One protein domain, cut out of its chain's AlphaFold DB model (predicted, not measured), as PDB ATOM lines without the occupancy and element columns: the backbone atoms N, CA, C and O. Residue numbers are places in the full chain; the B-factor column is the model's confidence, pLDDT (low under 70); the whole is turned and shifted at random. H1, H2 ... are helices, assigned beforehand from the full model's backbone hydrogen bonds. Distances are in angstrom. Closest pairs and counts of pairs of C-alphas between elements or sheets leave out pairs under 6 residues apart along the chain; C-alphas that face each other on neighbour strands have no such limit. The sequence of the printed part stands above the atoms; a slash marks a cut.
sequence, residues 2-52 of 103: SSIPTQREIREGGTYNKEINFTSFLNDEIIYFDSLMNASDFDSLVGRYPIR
ATOM      1  N   SER A   2     -46.071  -5.579  31.066       51.03
ATOM      2  CA  SER A   2     -45.898  -5.132  32.449       51.03
ATOM      3  C   SER A   2     -46.857  -5.897  33.368       51.03
ATOM      4  O   SER A   2     -48.016  -5.526  33.510       51.03
ATOM      5  N   SER A   3     -46.393  -7.012  33.937       65.88
ATOM      6  CA  SER A   3     -47.079  -7.701  35.035       65.88
ATOM      7  C   SER A   3     -46.803  -6.897  36.304       65.88
ATOM      8  O   SER A   3     -45.804  -7.125  36.989       65.88
ATOM      9  N   ILE A   4     -47.598  -5.850  36.496       76.06
ATOM     10  CA  ILE A   4     -47.694  -5.065  37.725       76.06
ATOM     11  C   ILE A   4     -49.107  -5.325  38.256       76.06
ATOM     12  O   ILE A   4     -50.044  -5.316  37.451       76.06
ATOM     13  N   PRO A   5     -49.272  -5.574  39.564       75.75
ATOM     14  CA  PRO A   5     -50.587  -5.800  40.142       75.75
ATOM     15  C   PRO A   5     -51.511  -4.607  39.889       75.75
ATOM     16  O   PRO A   5     -51.124  -3.438  39.982       75.75
ATOM     17  N   THR A   6     -52.750  -4.916  39.537       80.56
ATOM     18  CA  THR A   6     -53.787  -3.934  39.238       80.56
ATOM     19  C   THR A   6     -54.338  -3.312  40.523       80.56
ATOM     20  O   THR A   6     -54.285  -3.901  41.602       80.56
ATOM     21  N   GLN A   7     -54.930  -2.115  40.429       80.75
ATOM     22  CA  GLN A   7     -55.520  -1.437  41.597       80.75
ATOM     23  C   GLN A   7     -56.567  -2.285  42.335       80.75
ATOM     24  O   GLN A   7     -56.762  -2.105  43.538       80.75
ATOM     25  N   ARG A   8     -57.242  -3.198  41.627       78.88
ATOM     26  CA  ARG A   8     -58.238  -4.097  42.217       78.88
ATOM     27  C   ARG A   8     -57.582  -5.146  43.119       78.88
ATOM     28  O   ARG A   8     -58.011  -5.310  44.253       78.88
ATOM     29  N   GLU A   9     -56.488  -5.745  42.661       76.38
ATOM     30  CA  GLU A   9     -55.709  -6.751  43.401       76.38
ATOM     31  C   GLU A   9     -55.008  -6.149  44.632       76.38
ATOM     32  O   GLU A   9     -54.889  -6.803  45.665       76.38
ATOM     33  N   ILE A  10     -54.610  -4.871  44.562       80.81
ATOM     34  CA  ILE A  10     -54.058  -4.132  45.713       80.81
ATOM     35  C   ILE A  10     -55.132  -3.906  46.788       80.81
ATOM     36  O   ILE A  10     -54.851  -4.022  47.979       80.81
ATOM     37  N   ARG A  11     -56.371  -3.592  46.382       81.75
ATOM     38  CA  ARG A  11     -57.497  -3.381  47.310       81.75
ATOM     39  C   ARG A  11     -57.962  -4.663  47.994       81.75
ATOM     40  O   ARG A  11     -58.419  -4.591  49.129       81.75
ATOM     41  N   GLU A  12     -57.868  -5.797  47.311       82.50
ATOM     42  CA  GLU A  12     -58.269  -7.110  47.833       82.50
ATOM     43  C   GLU A  12     -57.261  -7.675  48.857       82.50
ATOM     44  O   GLU A  12     -57.590  -8.619  49.570       82.50
ATOM     45  N   GLY A  13     -56.080  -7.057  49.007       67.12
ATOM     46  CA  GLY A  13     -55.150  -7.347  50.102       67.12
ATOM     47  C   GLY A  13     -54.463  -8.711  49.986       67.12
ATOM     48  O   GLY A  13     -54.527  -9.512  50.914       67.12
ATOM     49  N   GLY A  14     -53.810  -8.976  48.849       76.69
ATOM     50  CA  GLY A  14     -53.027 -10.195  48.607       76.69
ATOM     51  C   GLY A  14     -51.506  -9.990  48.638       76.69
ATOM     52  O   GLY A  14     -51.003  -8.866  48.643       76.69
ATOM     53  N   THR A  15     -50.759 -11.096  48.605       74.81
ATOM     54  CA  THR A  15     -49.293 -11.095  48.473       74.81
ATOM     55  C   THR A  15     -48.908 -11.239  47.001       74.81
ATOM     56  O   THR A  15     -49.260 -12.230  46.365       74.81
ATOM     57  N   TYR A  16     -48.161 -10.275  46.461       81.44
ATOM     58  CA  TYR A  16     -47.621 -10.338  45.102       81.44
ATOM     59  C   TYR A  16     -46.127 -10.664  45.150       81.44
ATOM     60  O   TYR A  16     -45.324  -9.831  45.569       81.44
ATOM     61  N   ASN A  17     -45.759 -11.864  44.701       77.75
ATOM     62  CA  ASN A  17     -44.366 -12.280  44.559       77.75
ATOM     63  C   ASN A  17     -44.005 -12.358  43.077       77.75
ATOM     64  O   ASN A  17     -44.663 -13.053  42.305       77.75
ATOM     65  N   LYS A  18     -42.939 -11.653  42.693       79.38
ATOM     66  CA  LYS A  18     -42.373 -11.701  41.347       79.38
ATOM     67  C   LYS A  18     -40.951 -12.217  41.427       79.38
ATOM     68  O   LYS A  18     -40.071 -11.540  41.948       79.38
ATOM     69  N   GLU A  19     -40.746 -13.408  40.892       81.31
ATOM     70  CA  GLU A  19     -39.423 -13.998  40.760       81.31
ATOM     71  C   GLU A  19     -38.855 -13.643  39.383       81.31
ATOM     72  O   GLU A  19     -39.518 -13.809  38.357       81.31
ATOM     73  N   ILE A  20     -37.647 -13.080  39.362       81.69
ATOM     74  CA  ILE A  20     -36.957 -12.669  38.138       81.69
ATOM     75  C   ILE A  20     -35.709 -13.534  38.015       81.69
ATOM     76  O   ILE A  20     -34.782 -13.413  38.814       81.69
ATOM     77  N   ASN A  21     -35.682 -14.399  37.003       86.56
ATOM     78  CA  ASN A  21     -34.532 -15.246  36.719       86.56
ATOM     79  C   ASN A  21     -33.577 -14.534  35.755       86.56
ATOM     80  O   ASN A  21     -33.777 -14.539  34.545       86.56
ATOM     81  N   PHE A  22     -32.518 -13.928  36.283       87.81
ATOM     82  CA  PHE A  22     -31.517 -13.242  35.461       87.81
ATOM     83  C   PHE A  22     -30.793 -14.172  34.482       87.81
ATOM     84  O   PHE A  22     -30.424 -13.742  33.392       87.81
ATOM     85  N   THR A  23     -30.624 -15.444  34.843       90.75
ATOM     86  CA  THR A  23     -29.931 -16.432  34.014       90.75
ATOM     87  C   THR A  23     -30.706 -16.726  32.734       90.75
ATOM     88  O   THR A  23     -30.096 -16.846  31.676       90.75
ATOM     89  N   SER A  24     -32.041 -16.795  32.795       87.56
ATOM     90  CA  SER A  24     -32.851 -17.009  31.588       87.56
ATOM     91  C   SER A  24     -32.773 -15.810  30.647       87.56
ATOM     92  O   SER A  24     -32.517 -15.993  29.466       87.56
ATOM     93  N   PHE A  25     -32.882 -14.586  31.175       86.81
ATOM     94  CA  PHE A  25     -32.749 -13.373  30.359       86.81
ATOM     95  C   PHE A  25     -31.380 -13.265  29.686       86.81
ATOM     96  O   PHE A  25     -31.297 -12.859  28.531       86.81
ATOM     97  N   LEU A  26     -30.311 -13.628  30.399       89.75
ATOM     98  CA  LEU A  26     -28.969 -13.624  29.830       89.75
ATOM     99  C   LEU A  26     -28.831 -14.669  28.716       89.75
ATOM    100  O   LEU A  26     -28.298 -14.356  27.657       89.75
ATOM    101  N   ASN A  27     -29.324 -15.887  28.942       92.06
ATOM    102  CA  ASN A  27     -29.264 -16.949  27.941       92.06
ATOM    103  C   ASN A  27     -30.070 -16.596  26.684       92.06
ATOM    104  O   ASN A  27     -29.580 -16.805  25.579       92.06
ATOM    105  N   ASP A  28     -31.260 -16.014  26.843       90.69
ATOM    106  CA  ASP A  28     -32.082 -15.555  25.719       90.69
ATOM    107  C   ASP A  28     -31.360 -14.468  24.904       90.69
ATOM    108  O   ASP A  28     -31.397 -14.481  23.673       90.69
ATOM    109  N   GLU A  29     -30.658 -13.549  25.578       89.00
ATOM    110  CA  GLU A  29     -29.874 -12.500  24.919       89.00
ATOM    111  C   GLU A  29     -28.668 -13.074  24.162       89.00
ATOM    112  O   GLU A  29     -28.402 -12.650  23.040       89.00
ATOM    113  N   ILE A  30     -27.967 -14.058  24.738       91.00
ATOM    114  CA  ILE A  30     -26.846 -14.748  24.076       91.00
ATOM    115  C   ILE A  30     -27.337 -15.476  22.822       91.00
ATOM    116  O   ILE A  30     -26.767 -15.296  21.750       91.00
ATOM    117  N   ILE A  31     -28.432 -16.236  22.926       93.06
ATOM    118  CA  ILE A  31     -29.029 -16.942  21.782       93.06
ATOM    119  C   ILE A  31     -29.416 -15.948  20.682       93.06
ATOM    120  O   ILE A  31     -29.178 -16.197  19.500       93.06
ATOM    121  N   TYR A  32     -29.998 -14.809  21.062       89.38
ATOM    122  CA  TYR A  32     -30.358 -13.762  20.116       89.38
ATOM    123  C   TYR A  32     -29.119 -13.167  19.432       89.38
ATOM    124  O   TYR A  32     -29.095 -13.053  18.206       89.38
ATOM    125  N   PHE A  33     -28.074 -12.845  20.195       88.19
ATOM    126  CA  PHE A  33     -26.808 -12.341  19.663       88.19
ATOM    127  C   PHE A  33     -26.177 -13.325  18.669       88.19
ATOM    128  O   PHE A  33     -25.849 -12.944  17.544       88.19
ATOM    129  N   ASP A  34     -26.084 -14.601  19.043       88.38
ATOM    130  CA  ASP A  34     -25.528 -15.650  18.189       88.38
ATOM    131  C   ASP A  34     -26.362 -15.840  16.920       88.38
ATOM    132  O   ASP A  34     -25.816 -16.063  15.838       88.38
ATOM    133  N   SER A  35     -27.689 -15.703  17.009       90.81
ATOM    134  CA  SER A  35     -28.561 -15.778  15.835       90.81
ATOM    135  C   SER A  35     -28.284 -14.651  14.833       90.81
ATOM    136  O   SER A  35     -28.211 -14.914  13.633       90.81
ATOM    137  N   LEU A  36     -28.050 -13.425  15.316       86.44
ATOM    138  CA  LEU A  36     -27.719 -12.273  14.475       86.44
ATOM    139  C   LEU A  36     -26.334 -12.405  13.839       86.44
ATOM    140  O   LEU A  36     -26.172 -12.116  12.654       86.44
ATOM    141  N   MET A  37     -25.354 -12.893  14.604       83.69
ATOM    142  CA  MET A  37     -24.007 -13.167  14.101       83.69
ATOM    143  C   MET A  37     -24.019 -14.228  12.998       83.69
ATOM    144  O   MET A  37     -23.428 -14.019  11.941       83.69
ATOM    145  N   ASN A  38     -24.734 -15.338  13.203       86.56
ATOM    146  CA  ASN A  38     -24.855 -16.402  12.203       86.56
ATOM    147  C   ASN A  38     -25.618 -15.947  10.949       86.56
ATOM    148  O   ASN A  38     -25.299 -16.379   9.843       86.56
ATOM    149  N   ALA A  39     -26.606 -15.063  11.106       87.38
ATOM    150  CA  ALA A  39     -27.357 -14.484   9.997       87.38
ATOM    151  C   ALA A  39     -26.601 -13.362   9.259       87.38
ATOM    152  O   ALA A  39     -27.083 -12.897   8.230       87.38
ATOM    153  N   SER A  40     -25.435 -12.928   9.762       83.94
ATOM    154  CA  SER A  40     -24.712 -11.741   9.275       83.94
ATOM    155  C   SER A  40     -25.582 -10.473   9.239       83.94
ATOM    156  O   SER A  40     -25.368  -9.582   8.419       83.94
ATOM    157  N   ASP A  41     -26.570 -10.379  10.135       81.94
ATOM    158  CA  ASP A  41     -27.452  -9.214  10.252       81.94
ATOM    159  C   ASP A  41     -26.791  -8.152  11.139       81.94
ATOM    160  O   ASP A  41     -27.093  -7.979  12.326       81.94
ATOM    161  N   PHE A  42     -25.819  -7.462  10.544       79.25
ATOM    162  CA  PHE A  42     -25.038  -6.432  11.221       79.25
ATOM    163  C   PHE A  42     -25.869  -5.188  11.564       79.25
ATOM    164  O   PHE A  42     -25.577  -4.534  12.565       79.25
ATOM    165  N   ASP A  43     -26.919  -4.879  10.799       79.00
ATOM    166  CA  ASP A  43     -27.779  -3.718  11.049       79.00
ATOM    167  C   ASP A  43     -28.565  -3.888  12.357       79.00
ATOM    168  O   ASP A  43     -28.553  -3.002  13.222       79.00
ATOM    169  N   SER A  44     -29.179  -5.057  12.557       82.38
ATOM    170  CA  SER A  44     -29.867  -5.391  13.809       82.38
ATOM    171  C   SER A  44     -28.900  -5.485  14.995       82.38
ATOM    172  O   SER A  44     -29.248  -5.085  16.113       82.38
ATOM    173  N   LEU A  45     -27.676  -5.973  14.761       82.12
ATOM    174  CA  LEU A  45     -26.631  -6.074  15.782       82.12
ATOM    175  C   LEU A  45     -26.191  -4.683  16.264       82.12
ATOM    176  O   LEU A  45     -26.196  -4.412  17.464       82.12
ATOM    177  N   VAL A  46     -25.872  -3.774  15.338       80.50
ATOM    178  CA  VAL A  46     -25.437  -2.404  15.653       80.50
ATOM    179  C   VAL A  46     -26.583  -1.575  16.238       80.50
ATOM    180  O   VAL A  46     -26.353  -0.759  17.130       80.50
ATOM    181  N   GLY A  47     -27.824  -1.796  15.797       82.12
ATOM    182  CA  GLY A  47     -28.995  -1.123  16.359       82.12
ATOM    183  C   GLY A  47     -29.242  -1.477  17.831       82.12
ATOM    184  O   GLY A  47     -29.539  -0.594  18.638       82.12
ATOM    185  N   ARG A  48     -29.097  -2.759  18.196       81.25
ATOM    186  CA  ARG A  48     -29.314  -3.245  19.572       81.25
ATOM    187  C   ARG A  48     -28.102  -3.033  20.476       81.25
ATOM    188  O   ARG A  48     -28.271  -2.687  21.646       81.25
ATOM    189  N   TYR A  49     -26.898  -3.183  19.931       80.50
ATOM    190  CA  TYR A  49     -25.626  -2.946  20.609       80.50
ATOM    191  C   TYR A  49     -24.915  -1.769  19.942       80.50
ATOM    192  O   TYR A  49     -23.913  -1.958  19.244       80.50
ATOM    193  N   PRO A  50     -25.418  -0.534  20.138       68.94
ATOM    194  CA  PRO A  50     -24.796   0.630  19.543       68.94
ATOM    195  C   PRO A  50     -23.356   0.706  20.021       68.94
ATOM    196  O   PRO A  50     -23.082   0.753  21.226       68.94
ATOM    197  N   ILE A  51     -22.438   0.736  19.057       68.25
ATOM    198  CA  ILE A  51     -21.030   1.001  19.305       68.25
ATOM    199  C   ILE A  51     -20.968   2.427  19.841       68.25
ATOM    200  O   ILE A  51     -21.007   3.407  19.097       68.25
ATOM    201  N   ARG A  52     -20.950   2.562  21.167       62.94
ATOM    202  CA  ARG A  52     -20.748   3.859  21.797       62.94
ATOM    203  C   ARG A  52     -19.319   4.250  21.487       62.94
ATOM    204  O   ARG A  52     -18.391   3.574  21.924       62.94
TER     205      ARG A  52
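Overview. This is residues 2 to 52 of the 103 residues of an uncharacterized protein of Cronobacter turicensis (UniProt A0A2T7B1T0). A long, thin chain with no common core: at one end the long helix H2 and the short helix H3 form a helical hairpin, and a stretched link, residues 12 to 21, leads from it to the small helix H1 at the far end. Before H1, residues 2 to 6 run from Ser 2, on the hairpin's side, out to H1 at that far end, and the chain turns there through H1 and comes back along the link. The printed part has 51 residues with three named helices, H1, H2 and H3 in that order along the chain, and no named strand; the class is all helix. The whole is extended, with a radius of gyration of the C-alphas of 18.1 A, and the C-alphas span 51 by 20 by 19 A along their three main axes.

Along the chain. The printed part begins with residues 2 to 6, which belong to no named helix, and C-alpha 2 is at (-45.898, -5.132, 32.449). H1 follows as residues 7 to 11, Gln 7 to Arg 11, with C-alpha 7 at (-55.520, -1.437, 41.597). It is a short helix of five residues. After it come 10 residues, 12 to 21, before the next helix. H2 is residues 22 to 38, Phe 22 to Asn 38, and with 17 residues it is the longest helix. It measures 24.4 A from its first to its last C-alpha: C-alpha 22 is at (-31.517, -13.242, 35.461) and C-alpha 38 is at (-24.855, -16.402, 12.203). Residues 39 to 41 lie between it and the next helix. H3 is residues 42 to 48, Phe 42 to Arg 48, and measures 9.9 A from first to last C-alpha. C-alpha 48 is at (-29.314, -3.245, 19.572), and residues 49 to 52 follow it.

Arrangement. From the first printed residue, the first helix met is H1, which touches no helix. H1 and H2 are apart, although they follow each other in the chain, and a short link joins them. H1 and H3 are apart too. Residues 6 to 13, of which 7 to 11 belong to H1, stand free. Residues 19 to 31, of which 22 to 31 belong to H2, also stand free. Farther along, H2 touches H3 with residues 33 to 37 alone. Five pairs of C-alphas of these two helices are within 8 A. The closest C-alphas of the two are those of Leu 36 and Leu 45, 6.4 A apart. Their centres are 13.8 A apart. The two helices run opposite ways at a shallow tilt of 24 degrees. With the tight link of three residues between them, H2 and H3 are a helical hairpin. In H1, H2 and H3 every backbone O i to N i+4 pair is within hydrogen-bond range.

Size, cuts and confidence. The two C-alphas farthest apart in the domain are those of Glu 12 and Ser 40, at 51.3 A. The first and last printed C-alphas, those of Ser 2 and Arg 52, are 28.8 A apart. Without the stretches that stand free, 30 residues remain, spanning 48 by 22 by 11 A. The printed part runs from residue 2 to residue 52 with no cut, within a full chain of 103 residues. Neither link between named helices is long. The mean pLDDT of the printed part is 81.4. The model's confidence is low, under 70, at residues 2 to 3, at residue 13 and at residues 50 to 52. Of the helices, H2 has a mean pLDDT of 89, H3 of 81 and H1 of 80.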